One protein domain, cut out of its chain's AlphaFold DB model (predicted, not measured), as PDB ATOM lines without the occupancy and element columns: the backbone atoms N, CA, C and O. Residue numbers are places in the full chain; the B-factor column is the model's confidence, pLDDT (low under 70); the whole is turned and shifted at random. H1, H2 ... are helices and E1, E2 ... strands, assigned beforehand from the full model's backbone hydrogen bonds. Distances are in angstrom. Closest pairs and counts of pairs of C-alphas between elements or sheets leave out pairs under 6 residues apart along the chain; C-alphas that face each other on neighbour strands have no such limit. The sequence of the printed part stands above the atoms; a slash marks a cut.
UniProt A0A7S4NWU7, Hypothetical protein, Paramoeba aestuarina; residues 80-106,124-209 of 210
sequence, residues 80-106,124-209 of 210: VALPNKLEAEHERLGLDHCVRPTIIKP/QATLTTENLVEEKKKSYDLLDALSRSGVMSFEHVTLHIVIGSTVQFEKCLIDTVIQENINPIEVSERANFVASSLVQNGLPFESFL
ATOM      1  N   VAL A  80      87.287 105.019  52.401       87.31
ATOM      2  CA  VAL A  80      85.893 105.236  52.816       87.31
ATOM      3  C   VAL A  80      85.709 106.659  53.335       87.31
ATOM      4  O   VAL A  80      84.673 107.275  53.084       87.31
ATOM      5  N   ALA A  81      86.723 107.219  53.998       88.19
ATOM      6  CA  ALA A  81      86.723 108.616  54.431       88.19
ATOM      7  C   ALA A  81      86.983 109.622  53.295       88.19
ATOM      8  O   ALA A  81      86.776 110.823  53.484       88.19
ATOM      9  N   LEU A  82      87.425 109.161  52.120       87.69
ATOM     10  CA  LEU A  82      87.840 110.014  51.004       87.69
ATOM     11  C   LEU A  82      86.755 111.009  50.533       87.69
ATOM     12  O   LEU A  82      87.091 112.181  50.363       87.69
ATOM     13  N   PRO A  83      85.462 110.638  50.404       88.88
ATOM     14  CA  PRO A  83      84.409 111.596  50.058       88.88
ATOM     15  C   PRO A  83      84.239 112.717  51.091       88.88
ATOM     16  O   PRO A  83      84.082 113.873  50.718       88.88
ATOM     17  N   ASN A  84      84.324 112.394  52.386       88.94
ATOM     18  CA  ASN A  84      84.195 113.390  53.456       88.94
ATOM     19  C   ASN A  84      85.402 114.336  53.488       88.94
ATOM     20  O   ASN A  84      85.242 115.534  53.701       88.94
ATOM     21  N   LYS A  85      86.609 113.805  53.250       88.88
ATOM     22  CA  LYS A  85      87.831 114.613  53.124       88.88
ATOM     23  C   LYS A  85      87.744 115.569  51.928       88.88
ATOM     24  O   LYS A  85      88.125 116.727  52.050       88.88
ATOM     25  N   LEU A  86      87.209 115.096  50.802       88.38
ATOM     26  CA  LEU A  86      87.025 115.906  49.600       88.38
ATOM     27  C   LEU A  86      86.036 117.055  49.831       88.38
ATOM     28  O   LEU A  86      86.316 118.186  49.446       88.38
ATOM     29  N   GLU A  87      84.916 116.778  50.499       89.06
ATOM     30  CA  GLU A  87      83.932 117.803  50.862       89.06
ATOM     31  C   GLU A  87      84.548 118.885  51.765       89.06
ATOM     32  O   GLU A  87      84.393 120.075  51.498       89.06
ATOM     33  N   ALA A  88      85.320 118.483  52.780       89.62
ATOM     34  CA  ALA A  88      85.992 119.417  53.684       89.62
ATOM     35  C   ALA A  88      87.017 120.310  52.960       89.62
ATOM     36  O   ALA A  88      87.100 121.508  53.234       89.62
ATOM     37  N   GLU A  89      87.778 119.758  52.010       88.12
ATOM     38  CA  GLU A  89      88.715 120.546  51.201       88.12
ATOM     39  C   GLU A  89      87.996 121.504  50.244       88.12
ATOM     40  O   GLU A  89      88.451 122.636  50.054       88.12
ATOM     41  N   HIS A  90      86.855 121.103  49.675       88.75
ATOM     42  CA  HIS A  90      86.026 122.009  48.882       88.75
ATOM     43  C   HIS A  90      85.484 123.165  49.725       88.75
ATOM     44  O   HIS A  90      85.571 124.310  49.285       88.75
ATOM     45  N   GLU A  91      84.991 122.904  50.936       89.50
ATOM     46  CA  GLU A  91      84.529 123.951  51.855       89.50
ATOM     47  C   GLU A  91      85.671 124.901  52.243       89.50
ATOM     48  O   GLU A  91      85.543 126.120  52.108       89.50
ATOM     49  N   ARG A  92      86.837 124.357  52.615       88.56
ATOM     50  CA  ARG A  92      88.038 125.141  52.958       88.56
ATOM     51  C   ARG A  92      88.468 126.085  51.833       88.56
ATOM     52  O   ARG A  92      88.963 127.179  52.095       88.56
ATOM     53  N   LEU A  93      88.311 125.653  50.584       84.94
ATOM     54  CA  LEU A  93      88.700 126.402  49.392       84.94
ATOM     55  C   LEU A  93      87.556 127.253  48.807       84.94
ATOM     56  O   LEU A  93      87.789 127.979  47.836       84.94
ATOM     57  N   GLY A  94      86.357 127.207  49.394       84.31
ATOM     58  CA  GLY A  94      85.181 127.928  48.904       84.31
ATOM     59  C   GLY A  94      84.702 127.423  47.541       84.31
ATOM     60  O   GLY A  94      84.437 128.223  46.653       84.31
ATOM     61  N   LEU A  95      84.671 126.104  47.344       83.25
ATOM     62  CA  LEU A  95      84.164 125.414  46.146       83.25
ATOM     63  C   LEU A  95      82.892 124.590  46.430       83.25
ATOM     64  O   LEU A  95      82.351 123.952  45.526       83.25
ATOM     65  N   ASP A  96      82.408 124.610  47.669       75.25
ATOM     66  CA  ASP A  96      81.230 123.900  48.191       75.25
ATOM     67  C   ASP A  96      79.928 124.196  47.423       75.25
ATOM     68  O   ASP A  96      79.070 123.333  47.225       75.25
ATOM     69  N   HIS A  97      79.784 125.425  46.935       79.06
ATOM     70  CA  HIS A  97      78.641 125.843  46.130       79.06
ATOM     71  C   HIS A  97      78.709 125.319  44.688       79.06
ATOM     72  O   HIS A  97      77.668 125.198  44.035       79.06
ATOM     73  N   CYS A  98      79.906 124.966  44.204       83.19
ATOM     74  CA  CYS A  98      80.147 124.549  42.827       83.19
ATOM     75  C   CYS A  98      80.236 123.037  42.636       83.19
ATOM     76  O   CYS A  98      79.973 122.568  41.535       83.19
ATOM     77  N   VAL A  99      80.618 122.257  43.645       88.50
ATOM     78  CA  VAL A  99      80.827 120.810  43.481       88.50
ATOM     79  C   VAL A  99      79.741 120.027  44.205       88.50
ATOM     80  O   VAL A  99      79.433 120.291  45.362       88.50
ATOM     81  N   ARG A 100      79.139 119.047  43.523       86.25
ATOM     82  CA  ARG A 100      78.102 118.177  44.094       86.25
ATOM     83  C   ARG A 100      78.455 116.696  43.943       86.25
ATOM     84  O   ARG A 100      78.905 116.285  42.865       86.25
ATOM     85  N   PRO A 101      78.190 115.862  44.967       88.31
ATOM     86  CA  PRO A 101      78.293 114.415  44.840       88.31
ATOM     87  C   PRO A 101      77.404 113.890  43.713       88.31
ATOM     88  O   PRO A 101      76.243 114.281  43.578       88.31
ATOM     89  N   THR A 102      77.938 112.982  42.901       89.81
ATOM     90  CA  THR A 102      77.209 112.380  41.777       89.81
ATOM     91  C   THR A 102      76.848 110.939  42.082       89.81
ATOM     92  O   THR A 102      77.710 110.096  42.318       89.81
ATOM     93  N   ILE A 103      75.550 110.640  42.038       89.31
ATOM     94  CA  ILE A 103      75.047 109.281  42.228       89.31
ATOM     95  C   ILE A 103      75.250 108.495  40.929       89.31
ATOM     96  O   ILE A 103      74.540 108.710  39.945       89.31
ATOM     97  N   ILE A 104      76.181 107.543  40.946       88.38
ATOM     98  CA  ILE A 104      76.388 106.599  39.846       88.38
ATOM     99  C   ILE A 104      75.355 105.476  39.975       88.38
ATOM    100  O   ILE A 104      75.365 104.709  40.939       88.38
ATOM    101  N   LYS A 105      74.446 105.379  39.001       88.38
ATOM    102  CA  LYS A 105      73.459 104.295  38.924       88.38
ATOM    103  C   LYS A 105      73.949 103.225  37.947       88.38
ATOM    104  O   LYS A 105      74.379 103.583  36.851       88.38
ATOM    105  N   PRO A 106      73.878 101.930  38.299       85.12
ATOM    106  CA  PRO A 106      74.163 100.872  37.341       85.12
ATOM    107  C   PRO A 106      73.154 100.935  36.185       85.12
ATOM    108  O   PRO A 106      71.965 101.168  36.407       85.12
ATOM    109  N   GLN A 124      75.969  83.113  27.376       90.69
ATOM    110  CA  GLN A 124      75.745  84.547  27.500       90.69
ATOM    111  C   GLN A 124      74.296  84.805  27.907       90.69
ATOM    112  O   GLN A 124      73.369  84.301  27.277       90.69
ATOM    113  N   ALA A 125      74.100  85.602  28.953       87.06
ATOM    114  CA  ALA A 125      72.781  85.965  29.455       87.06
ATOM    115  C   ALA A 125      72.705  87.467  29.731       87.06
ATOM    116  O   ALA A 125      73.690  88.085  30.140       87.06
ATOM    117  N   THR A 126      71.525  88.045  29.535       88.31
ATOM    118  CA  THR A 126      71.225  89.413  29.967       88.31
ATOM    119  C   THR A 126      70.742  89.378  31.413       88.31
ATOM    120  O   THR A 126      69.916  88.539  31.776       88.31
ATOM    121  N   LEU A 127      71.277  90.258  32.257       87.38
ATOM    122  CA  LEU A 127      70.894  90.355  33.663       87.38
ATOM    123  C   LEU A 127      69.812  91.424  33.834       87.38
ATOM    124  O   LEU A 127      69.969  92.540  33.351       87.38
ATOM    125  N   THR A 128      68.732  91.088  34.542       87.94
ATOM    126  CA  THR A 128      67.752  92.071  35.024       87.94
ATOM    127  C   THR A 128      68.256  92.737  36.306       87.94
ATOM    128  O   THR A 128      69.235  92.292  36.909       87.94
ATOM    129  N   THR A 129      67.563  93.779  36.763       86.44
ATOM    130  CA  THR A 129      67.879  94.483  38.014       86.44
ATOM    131  C   THR A 129      67.936  93.542  39.221       86.44
ATOM    132  O   THR A 129      68.846  93.649  40.041       86.44
ATOM    133  N   GLU A 130      67.015  92.584  39.322       87.00
ATOM    134  CA  GLU A 130      66.972  91.602  40.414       87.00
ATOM    135  C   GLU A 130      68.188  90.672  40.364       87.00
ATOM    136  O   GLU A 130      68.854  90.461  41.381       87.00
ATOM    137  N   ASN A 131      68.537  90.192  39.165       88.12
ATOM    138  CA  ASN A 131      69.719  89.358  38.958       88.12
ATOM    139  C   ASN A 131      71.006  90.125  39.295       88.12
ATOM    140  O   ASN A 131      71.926  89.545  39.861       88.12
ATOM    141  N   LEU A 132      71.084  91.428  39.002       89.75
ATOM    142  CA  LEU A 132      72.239  92.255  39.368       89.75
ATOM    143  C   LEU A 132      72.418  92.371  40.882       89.75
ATOM    144  O   LEU A 132      73.549  92.322  41.367       89.75
ATOM    145  N   VAL A 133      71.326  92.501  41.637       89.94
ATOM    146  CA  VAL A 133      71.387  92.523  43.106       89.94
ATOM    147  C   VAL A 133      71.888  91.183  43.645       89.94
ATOM    148  O   VAL A 133      72.731  91.160  44.547       89.94
ATOM    149  N   GLU A 134      71.423  90.072  43.073       91.44
ATOM    150  CA  GLU A 134      71.873  88.735  43.460       91.44
ATOM    151  C   GLU A 134      73.359  88.508  43.132       91.44
ATOM    152  O   GLU A 134      74.121  88.053  43.985       91.44
ATOM    153  N   GLU A 135      73.803  88.870  41.929       90.88
ATOM    154  CA  GLU A 135      75.203  88.726  41.510       90.88
ATOM    155  C   GLU A 135      76.139  89.654  42.294       90.88
ATOM    156  O   GLU A 135      77.248  89.250  42.657       90.88
ATOM    157  N   LYS A 136      75.680  90.865  42.637       91.56
ATOM    158  CA  LYS A 136      76.387  91.765  43.557       91.56
ATOM    159  C   LYS A 136      76.610  91.074  44.899       91.56
ATOM    160  O   LYS A 136      77.739  91.046  45.381       91.56
ATOM    161  N   LYS A 137      75.558  90.495  45.485       94.50
ATOM    162  CA  LYS A 137      75.656  89.787  46.767       94.50
ATOM    163  C   LYS A 137      76.639  88.615  46.686       94.50
ATOM    164  O   LYS A 137      77.550  88.553  47.499       94.50
ATOM    165  N   LYS A 138      76.526  87.765  45.659       93.62
ATOM    166  CA  LYS A 138      77.458  86.643  45.435       93.62
ATOM    167  C   LYS A 138      78.914  87.100  45.328       93.62
ATOM    168  O   LYS A 138      79.803  86.421  45.827       93.62
ATOM    169  N   SER A 139      79.154  88.239  44.680       92.31
ATOM    170  CA  SER A 139      80.501  88.801  44.534       92.31
ATOM    171  C   SER A 139      81.069  89.273  45.876       92.31
ATOM    172  O   SER A 139      82.238  89.021  46.155       92.31
ATOM    173  N   TYR A 140      80.249  89.899  46.728       92.94
ATOM    174  CA  TYR A 140      80.663  90.277  48.084       92.94
ATOM    175  C   TYR A 140      80.871  89.066  48.994       92.94
ATOM    176  O   TYR A 140      81.856  89.043  49.719       92.94
ATOM    177  N   ASP A 141      80.012  88.048  48.913       95.56
ATOM    178  CA  ASP A 141      80.180  86.804  49.675       95.56
ATOM    179  C   ASP A 141      81.489  86.091  49.275       95.56
ATOM    180  O   ASP A 141      82.211  85.572  50.125       95.56
ATOM    181  N   LEU A 142      81.837  86.100  47.981       93.00
ATOM    182  CA  LEU A 142      83.122  85.586  47.501       93.00
ATOM    183  C   LEU A 142      84.297  86.420  48.029       93.00
ATOM    184  O   LEU A 142      85.292  85.850  48.467       93.00
ATOM    185  N   LEU A 143      84.192  87.750  48.000       91.50
ATOM    186  CA  LEU A 143      85.237  88.637  48.514       91.50
ATOM    187  C   LEU A 143      85.442  88.459  50.028       91.50
ATOM    188  O   LEU A 143      86.580  88.418  50.492       91.50
ATOM    189  N   ASP A 144      84.360  88.299  50.788       92.81
ATOM    190  CA  ASP A 144      84.385  88.005  52.224       92.81
ATOM    191  C   ASP A 144      85.047  86.645  52.498       92.81
ATOM    192  O   ASP A 144      85.963  86.545  53.314       92.81
ATOM    193  N   ALA A 145      84.686  85.611  51.731       93.44
ATOM    194  CA  ALA A 145      85.303  84.293  51.845       93.44
ATOM    195  C   ALA A 145      86.806  84.313  51.511       93.44
ATOM    196  O   ALA A 145      87.603  83.701  52.227       93.44
ATOM    197  N   LEU A 146      87.203  85.024  50.450       90.75
ATOM    198  CA  LEU A 146      88.605  85.139  50.032       90.75
ATOM    199  C   LEU A 146      89.439  85.969  51.015       90.75
ATOM    200  O   LEU A 146      90.569  85.600  51.314       90.75
ATOM    201  N   SER A 147      88.872  87.049  51.555       91.25
ATOM    202  CA  SER A 147      89.537  87.893  52.557       91.25
ATOM    203  C   SER A 147      89.495  87.306  53.970       91.25
ATOM    204  O   SER A 147      90.056  87.898  54.890       91.25
ATOM    205  N   ARG A 148      88.823  86.163  54.185       91.06
ATOM    206  CA  ARG A 148      88.507  85.629  55.524       91.06
ATOM    207  C   ARG A 148      87.874  86.706  56.416       91.06
ATOM    208  O   ARG A 148      88.307  86.902  57.552       91.06
ATOM    209  N   SER A 149      86.903  87.426  55.862       89.44
ATOM    210  CA  SER A 149      86.242  88.582  56.474       89.44
ATOM    211  C   SER A 149      87.197  89.710  56.870       89.44
ATOM    212  O   SER A 149      87.055  90.321  57.927       89.44
ATOM    213  N   GLY A 150      88.191  89.974  56.017       86.31
ATOM    214  CA  GLY A 150      89.187  91.035  56.198       86.31
ATOM    215  C   GLY A 150      90.422  90.649  57.018       86.31
ATOM    216  O   GLY A 150      91.295  91.485  57.216       86.31
ATOM    217  N   VAL A 151      90.538  89.400  57.482       90.62
ATOM    218  CA  VAL A 151      91.730  88.926  58.217       90.62
ATOM    219  C   VAL A 151      92.916  88.670  57.280       90.62
ATOM    220  O   VAL A 151      94.068  88.713  57.708       90.62
ATOM    221  N   MET A 152      92.646  88.361  56.013       87.81
ATOM    222  CA  MET A 152      93.663  88.105  54.998       87.81
ATOM    223  C   MET A 152      93.768  89.297  54.048       87.81
ATOM    224  O   MET A 152      92.794  89.657  53.386       87.81
ATOM    225  N   SER A 153      94.965  89.875  53.961       85.38
ATOM    226  CA  SER A 153      95.306  90.892  52.971       85.38
ATOM    227  C   SER A 153      95.387  90.282  51.572       85.38
ATOM    228  O   SER A 153      95.784  89.128  51.391       85.38
ATOM    229  N   PHE A 154      95.026  91.071  50.566       84.75
ATOM    230  CA  PHE A 154      95.151  90.670  49.173       84.75
ATOM    231  C   PHE A 154      96.506  91.099  48.612       84.75
ATOM    232  O   PHE A 154      96.798  92.287  48.524       84.75
ATOM    233  N   GLU A 155      97.312  90.132  48.184       86.12
ATOM    234  CA  GLU A 155      98.534  90.388  47.422       86.12
ATOM    235  C   GLU A 155      98.205  90.387  45.918       86.12
ATOM    236  O   GLU A 155      97.412  89.569  45.450       86.12
ATOM    237  N   HIS A 156      98.800  91.307  45.151       87.06
ATOM    238  CA  HIS A 156      98.622  91.420  43.692       87.06
ATOM    239  C   HIS A 156      97.183  91.676  43.207       87.06
ATOM    240  O   HIS A 156      96.763  91.142  42.177       87.06
ATOM    241  N   VAL A 157      96.431  92.525  43.907       85.81
ATOM    242  CA  VAL A 157      95.115  92.995  43.447       85.81
ATOM    243  C   VAL A 157      95.161  94.459  43.037       85.81
ATOM    244  O   VAL A 157      95.865  95.266  43.639       85.81
ATOM    245  N   THR A 158      94.363  94.811  42.033       86.31
ATOM    246  CA  THR A 158      94.126  96.207  41.661       86.31
ATOM    247  C   THR A 158      92.733  96.599  42.122       86.31
ATOM    248  O   THR A 158      91.735  96.063  41.635       86.31
ATOM    249  N   LEU A 159      92.660  97.540  43.059       83.06
ATOM    250  CA  LEU A 159      91.406  98.128  43.503       83.06
ATOM    251  C   LEU A 159      91.142  99.413  42.714       83.06
ATOM    252  O   LEU A 159      91.938 100.347  42.744       83.06
ATOM    253  N   HIS A 160      90.007  99.466  42.022       87.25
ATOM    254  CA  HIS A 160      89.544 100.673  41.346       87.25
ATOM    255  C   HIS A 160      88.424 101.317  42.158       87.25
ATOM    256  O   HIS A 160      87.365 100.720  42.345       87.25
ATOM    257  N   ILE A 161      88.651 102.549  42.608       84.50
ATOM    258  CA  ILE A 161      87.653 103.357  43.309       84.50
ATOM    259  C   ILE A 161      87.234 104.489  42.383       84.50
ATOM    260  O   ILE A 161      88.072 105.193  41.824       84.50
ATOM    261  N   VAL A 162      85.925 104.649  42.212       87.69
ATOM    262  CA  VAL A 162      85.346 105.708  41.387       87.69
ATOM    263  C   VAL A 162      84.594 106.660  42.299       87.69
ATOM    264  O   VAL A 162      83.613 106.272  42.933       87.69
ATOM    265  N   ILE A 163      85.045 107.911  42.341       84.94
ATOM    266  CA  ILE A 163      84.358 109.001  43.029       84.94
ATOM    267  C   ILE A 163      83.746 109.899  41.961       84.94
ATOM    268  O   ILE A 163      84.448 110.431  41.106       84.94
ATOM    269  N   GLY A 164      82.422 110.027  41.990       87.25
ATOM    270  CA  GLY A 164      81.687 110.901  41.086       87.25
ATOM    271  C   GLY A 164      81.439 112.264  41.722       87.25
ATOM    272  O   GLY A 164      80.719 112.354  42.717       87.25
ATOM    273  N   SER A 165      81.954 113.323  41.105       87.19
ATOM    274  CA  SER A 165      81.652 114.715  41.450       87.19
ATOM    275  C   SER A 165      81.254 115.487  40.196       87.19
ATOM    276  O   SER A 165      81.908 115.360  39.161       87.19
ATOM    277  N   THR A 166      80.208 116.303  40.291       88.81
ATOM    278  CA  THR A 166      79.757 117.173  39.200       88.81
ATOM    279  C   THR A 166      79.980 118.621  39.600       88.81
ATOM    280  O   THR A 166      79.584 119.025  40.692       88.81
ATOM    281  N   VAL A 167      80.586 119.400  38.704       87.56
ATOM    282  CA  VAL A 167      80.680 120.854  38.846       87.56
ATOM    283  C   VAL A 167      79.387 121.469  38.314       87.56
ATOM    284  O   VAL A 167      79.043 121.297  37.145       87.56
ATOM    285  N   GLN A 168      78.655 122.160  39.178       85.12
ATOM    286  CA  GLN A 168      77.438 122.889  38.866       85.12
ATOM    287  C   GLN A 168      77.638 124.367  39.198       85.12
ATOM    288  O   GLN A 168      77.968 124.726  40.322       85.12
ATOM    289  N   PHE A 169      77.397 125.237  38.223       80.06
ATOM    290  CA  PHE A 169      77.452 126.679  38.435       80.06
ATOM    291  C   PHE A 169      76.138 127.162  39.051       80.06
ATOM    292  O   PHE A 169      75.057 126.798  38.587       80.06
ATOM    293  N   GLU A 170      76.229 127.976  40.103       79.25
ATOM    294  CA  GLU A 170      75.055 128.581  40.745       79.25
ATOM    295  C   GLU A 170      74.379 129.608  39.822       79.25
ATOM    296  O   GLU A 170      73.155 129.745  39.814       79.25
ATOM    297  N   LYS A 171      75.185 130.307  39.016       83.19
ATOM    298  CA  LYS A 171      74.757 131.397  38.138       83.19
ATOM    299  C   LYS A 171      74.798 130.981  36.674       83.19
ATOM    300  O   LYS A 171      75.482 130.030  36.292       83.19
ATOM    301  N   CYS A 172      74.039 131.692  35.843       86.69
ATOM    302  CA  CYS A 172      74.071 131.444  34.410       86.69
ATOM    303  C   CYS A 172      75.394 131.938  33.803       86.69
ATOM    304  O   CYS A 172      76.052 132.824  34.346       86.69
ATOM    305  N   LEU A 173      75.758 131.400  32.635       83.31
ATOM    306  CA  LEU A 173      77.007 131.749  31.949       83.31
ATOM    307  C   LEU A 173      77.151 133.265  31.718       83.31
ATOM    308  O   LEU A 173      78.253 133.797  31.803       83.31
ATOM    309  N   ILE A 174      76.038 133.955  31.444       87.94
ATOM    310  CA  ILE A 174      76.016 135.409  31.247       87.94
ATOM    311  C   ILE A 174      76.422 136.129  32.534       87.94
ATOM    312  O   ILE A 174      77.266 137.016  32.485       87.94
ATOM    313  N   ASP A 175      75.871 135.737  33.679       88.12
ATOM    314  CA  ASP A 175      76.185 136.382  34.953       88.12
ATOM    315  C   ASP A 175      77.649 136.120  35.344       88.12
ATOM    316  O   ASP A 175      78.389 137.059  35.622       88.12
ATOM    317  N   THR A 176      78.114 134.870  35.261       84.44
ATOM    318  CA  THR A 176      79.488 134.500  35.645       84.44
ATOM    319  C   THR A 176      80.550 135.154  34.758       84.44
ATOM    320  O   THR A 176      81.518 135.720  35.262       84.44
ATOM    321  N   VAL A 177      80.379 135.113  33.433       87.12
ATOM    322  CA  VAL A 177      81.408 135.604  32.500       87.12
ATOM    323  C   VAL A 177      81.313 137.113  32.297       87.12
ATOM    324  O   VAL A 177      82.340 137.773  32.185       87.12
ATOM    325  N   ILE A 178      80.102 137.675  32.231       86.88
ATOM    326  CA  ILE A 178      79.918 139.090  31.874       86.88
ATOM    327  C   ILE A 178      79.814 139.973  33.117       86.88
ATOM    328  O   ILE A 178      80.453 141.021  33.152       86.88
ATOM    329  N   GLN A 179      79.017 139.594  34.123       87.44
ATOM    330  CA  GLN A 179      78.839 140.444  35.311       87.44
ATOM    331  C   GLN A 179      79.990 140.281  36.299       87.44
ATOM    332  O   GLN A 179      80.477 141.273  36.838       87.44
ATOM    333  N   GLU A 180      80.426 139.044  36.530       85.00
ATOM    334  CA  GLU A 180      81.460 138.742  37.524       85.00
ATOM    335  C   GLU A 180      82.863 138.659  36.925       85.00
ATOM    336  O   GLU A 180      83.841 138.729  37.666       85.00
ATOM    337  N   ASN A 181      82.970 138.561  35.595       88.31
ATOM    338  CA  ASN A 181      84.239 138.417  34.881       88.31
ATOM    339  C   ASN A 181      85.085 137.244  35.418       88.31
ATOM    340  O   ASN A 181      86.308 137.336  35.526       88.31
ATOM    341  N   ILE A 182      84.419 136.141  35.775       84.94
ATOM    342  CA  ILE A 182      85.042 134.906  36.254       84.94
ATOM    343  C   ILE A 182      85.072 133.897  35.110       84.94
ATOM    344  O   ILE A 182      84.087 133.710  34.390       84.94
ATOM    345  N   ASN A 183      86.197 133.202  34.960       86.69
ATOM    346  CA  ASN A 183      86.317 132.099  34.020       86.69
ATOM    347  C   ASN A 183      85.768 130.801  34.651       86.69
ATOM    348  O   ASN A 183      86.378 130.271  35.582       86.69
ATOM    349  N   PRO A 184      84.656 130.230  34.152       83.62
ATOM    350  CA  PRO A 184      84.083 129.004  34.718       83.62
ATOM    351  C   PRO A 184      85.013 127.788  34.596       83.62
ATOM    352  O   PRO A 184      84.873 126.827  35.354       83.62
ATOM    353  N   ILE A 185      85.973 127.822  33.665       87.81
ATOM    354  CA  ILE A 185      86.959 126.752  33.489       87.81
ATOM    355  C   ILE A 185      87.888 126.677  34.704       87.81
ATOM    356  O   ILE A 185      88.122 125.583  35.205       87.81
ATOM    357  N   GLU A 186      88.325 127.817  35.244       86.81
ATOM    358  CA  GLU A 186      89.233 127.863  36.402       86.81
ATOM    359  C   GLU A 186      88.605 127.215  37.641       86.81
ATOM    360  O   GLU A 186      89.270 126.494  38.382       86.81
ATOM    361  N   VAL A 187      87.296 127.403  37.839       85.06
ATOM    362  CA  VAL A 187      86.546 126.755  38.928       85.06
ATOM    363  C   VAL A 187      86.555 125.235  38.762       85.06
ATOM    364  O   VAL A 187      86.815 124.503  39.720       85.06
ATOM    365  N   SER A 188      86.310 124.749  37.542       88.50
ATOM    366  CA  SER A 188      86.325 123.315  37.246       88.50
ATOM    367  C   SER A 188      87.723 122.708  37.387       88.50
ATOM    368  O   SER A 188      87.857 121.594  37.894       88.50
ATOM    369  N   GLU A 189      88.762 123.417  36.949       89.50
ATOM    370  CA  GLU A 189      90.155 122.976  37.067       89.50
ATOM    371  C   GLU A 189      90.586 122.905  38.529       89.50
ATOM    372  O   GLU A 189      91.170 121.904  38.944       89.50
ATOM    373  N   ARG A 190      90.226 123.910  39.333       87.88
ATOM    374  CA  ARG A 190      90.520 123.934  40.767       87.88
ATOM    375  C   ARG A 190      89.820 122.793  41.506       87.88
ATOM    376  O   ARG A 190      90.461 122.127  42.311       87.88
ATOM    377  N   ALA A 191      88.553 122.514  41.201       88.25
ATOM    378  CA  ALA A 191      87.836 121.368  41.771       88.25
ATOM    379  C   ALA A 191      88.501 120.027  41.406       88.25
ATOM    380  O   ALA A 191      88.747 119.187  42.272       88.25
ATOM    381  N   ASN A 192      88.862 119.839  40.132       88.44
ATOM    382  CA  ASN A 192      89.548 118.626  39.679       88.44
ATOM    383  C   ASN A 192      90.948 118.477  40.298       88.44
ATOM    384  O   ASN A 192      91.388 117.370  40.621       88.44
ATOM    385  N   PHE A 193      91.643 119.595  40.484       87.75
ATOM    386  CA  PHE A 193      92.945 119.634  41.130       87.75
ATOM    387  C   PHE A 193      92.863 119.187  42.591       87.75
ATOM    388  O   PHE A 193      93.651 118.342  43.009       87.75
ATOM    389  N   VAL A 194      91.885 119.689  43.352       88.19
ATOM    390  CA  VAL A 194      91.660 119.288  44.751       88.19
ATOM    391  C   VAL A 194      91.388 117.788  44.851       88.19
ATOM    392  O   VAL A 194      92.025 117.101  45.650       88.19
ATOM    393  N   ALA A 195      90.516 117.256  43.988       87.00
ATOM    394  CA  ALA A 195      90.241 115.822  43.935       87.00
ATOM    395  C   ALA A 195      91.501 114.995  43.621       87.00
ATOM    396  O   ALA A 195      91.750 113.973  44.260       87.00
ATOM    397  N   SER A 196      92.320 115.450  42.670       85.50
ATOM    398  CA  SER A 196      93.553 114.761  42.272       85.50
ATOM    399  C   SER A 196      94.626 114.805  43.363       85.50
ATOM    400  O   SER A 196      95.248 113.782  43.644       85.50
ATOM    401  N   SER A 197      94.812 115.962  44.008       85.19
ATOM    402  CA  SER A 197      95.750 116.139  45.124       85.19
ATOM    403  C   SER A 197      95.401 115.210  46.287       85.19
ATOM    404  O   SER A 197      96.275 114.522  46.816       85.19
ATOM    405  N   LEU A 198      94.114 115.114  46.633       84.50
ATOM    406  CA  LEU A 198      93.663 114.275  47.735       84.50
ATOM    407  C   LEU A 198      93.922 112.779  47.483       84.50
ATOM    408  O   LEU A 198      94.242 112.051  48.419       84.50
ATOM    409  N   VAL A 199      93.819 112.326  46.229       81.69
ATOM    410  CA  VAL A 199      94.104 110.933  45.840       81.69
ATOM    411  C   VAL A 199      95.610 110.647  45.771       81.69
ATOM    412  O   VAL A 199      96.026 109.535  46.078       81.69
ATOM    413  N   GLN A 200      96.437 111.625  45.389       78.56
ATOM    414  CA  GLN A 200      97.891 111.471  45.209       78.56
ATOM    415  C   GLN A 200      98.717 111.794  46.473       78.56
ATOM    416  O   GLN A 200      99.855 112.239  46.365       78.56
ATOM    417  N   ASN A 201      98.171 111.546  47.666       64.62
ATOM    418  CA  ASN A 201      98.807 111.780  48.975       64.62
ATOM    419  C   ASN A 201      98.880 113.246  49.440       64.62
ATOM    420  O   ASN A 201      99.849 113.663  50.071       64.62
ATOM    421  N   GLY A 202      97.818 114.024  49.211       56.44
ATOM    422  CA  GLY A 202      97.498 115.178  50.059       56.44
ATOM    423  C   GLY A 202      98.504 116.325  50.016       56.44
ATOM    424  O   GLY A 202      98.626 117.056  50.999       56.44
ATOM    425  N   LEU A 203      99.220 116.504  48.900       53.88
ATOM    426  CA  LEU A 203     100.049 117.691  48.717       53.88
ATOM    427  C   LEU A 203      99.149 118.932  48.841       53.88
ATOM    428  O   LEU A 203      98.231 119.099  48.027       53.88
ATOM    429  N   PRO A 204      99.356 119.777  49.869       56.44
ATOM    430  CA  PRO A 204      98.471 120.896  50.131       56.44
ATOM    431  C   PRO A 204      98.466 121.818  48.917       56.44
ATOM    432  O   PRO A 204      99.503 122.055  48.312       56.44
ATOM    433  N   PHE A 205      97.305 122.370  48.571       53.25
ATOM    434  CA  PHE A 205      97.150 123.315  47.454       53.25
ATOM    435  C   PHE A 205      98.250 124.402  47.418       53.25
ATOM    436  O   PHE A 205      98.742 124.765  46.355       53.25
ATOM    437  N   GLU A 206      98.703 124.840  48.597       58.81
ATOM    438  CA  GLU A 206      99.785 125.809  48.813       58.81
ATOM    439  C   GLU A 206     101.157 125.383  48.256       58.81
ATOM    440  O   GLU A 206     101.957 126.238  47.884       58.81
ATOM    441  N   SER A 207     101.465 124.083  48.166       58.41
ATOM    442  CA  SER A 207     102.765 123.618  47.658       58.41
ATOM    443  C   SER A 207     102.934 123.817  46.151       58.41
ATOM    444  O   SER A 207     104.044 123.671  45.649       58.41
ATOM    445  N   PHE A 208     101.857 124.141  45.436       54.06
ATOM    446  CA  PHE A 208     101.857 124.334  43.984       54.06
ATOM    447  C   PHE A 208     101.708 125.803  43.562       54.06
ATOM    448  O   PHE A 208     101.690 126.089  42.367       54.06
ATOM    449  N   LEU A 209     101.602 126.727  44.523       54.75
ATOM    450  CA  LEU A 209     101.527 128.174  44.286       54.75
ATOM    451  C   LEU A 209     102.888 128.892  44.398       54.75
ATOM    452  O   LEU A 209     102.926 130.116  44.269       54.75
TER     453      LEU A 209
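What this domain is: This is residues 80 to 106 and 124 to 209 of the 210 residues of the protein "Hypothetical protein" of Paramoeba aestuarina (UniProt A0A7S4NWU7). The model has two parts set well away from each other: a small body, in which helices H1 and H4 cross beside a short two-stranded ribbon of E1 and E3, and the long helix H2, which has the short strand E2 before it. A long link, residues 148 to 164, joins H2 to E3, and its residues 155 to 160 stand free; H3 lies at the end of the body farther from H2, and H5 lies near H4. The printed part has 113 residues, with five named helices and three named strands in the order H1, E1, E2, H2, E3, H3, H4, H5; the class is mostly helix, and the sheet E1 - E3 is antiparallel. The whole is only just loose, close to extended, with a radius of gyration of the C-alphas of 19.8 A, and its elongated outline spans 57 by 37 by 22 A.

How they stand to each other: E1, residues 99 to 101, and E3, residues 165 to 167, are antiparallel neighbours at 149 degrees. N 100 and O 166 are within hydrogen-bond range at 2.9 A, as are N 166 and O 100 at 2.9 A. H4, residues 184 to 199, comes closest to E3 at the C-alphas of Ser 188 and Val 167, 6.4 A apart. With its residues 191 to 198 alone, H4 touches H1, residues 82 to 93; the closest C-alphas, those of Ala 195 and Leu 86, are 6.5 A apart. H1 and H4 stand at a steep tilt of 45 degrees and run opposite ways. H1 comes closest to E1 at the C-alphas of His 90 and Val 99, 7.6 A apart. H3, residues 173 to 179, is close to H4 but not clearly touching, with the C-alphas of Thr 176 and Pro 184 closest at 7.2 A. H5, residues 205 to 208, is also close to H4 but not clearly touching, with the C-alphas of Phe 205 and Val 194 closest at 7.3 A. H2, residues 129 to 147, is apart from H1, H3, H4 and H5. E2, residues 124 to 127, pairs with no named strand, and E2 and H2 meet only through their link. In H1, H2, H3 and H4 every O i to N i+4 pair is within hydrogen-bond range; H5 is too short for such a pair.

Where its parts are: H1 begins at C-alpha 82, (87.840, 110.014, 51.004), and measures 16.5 A from first to last C-alpha. H2, the longest helix, measures 26.9 A, from C-alpha 129 at (67.879, 94.483, 38.014) to C-alpha 147 at (89.537, 87.893, 52.557). H4 measures 23.5 A, H3 9.5 A and H5 5.9 A. E1 measures 7.0 A, E2 9.8 A and E3 6.7 A. H5 ends at C-alpha 208, (101.857, 124.334, 43.984).

The domain as a whole: The two C-alphas farthest apart, those of Arg 148 and Gln 179, are 59.2 A apart. Residues 107 to 123 are cut out, and C-alphas 106 and 124 are 19.1 A apart across the cut. Of the links that are printed whole, H2 to E3 is long, with 17 residues, and the others are tight. The mean pLDDT of the printed part is 85.0; residues 201 to 209 are under 70.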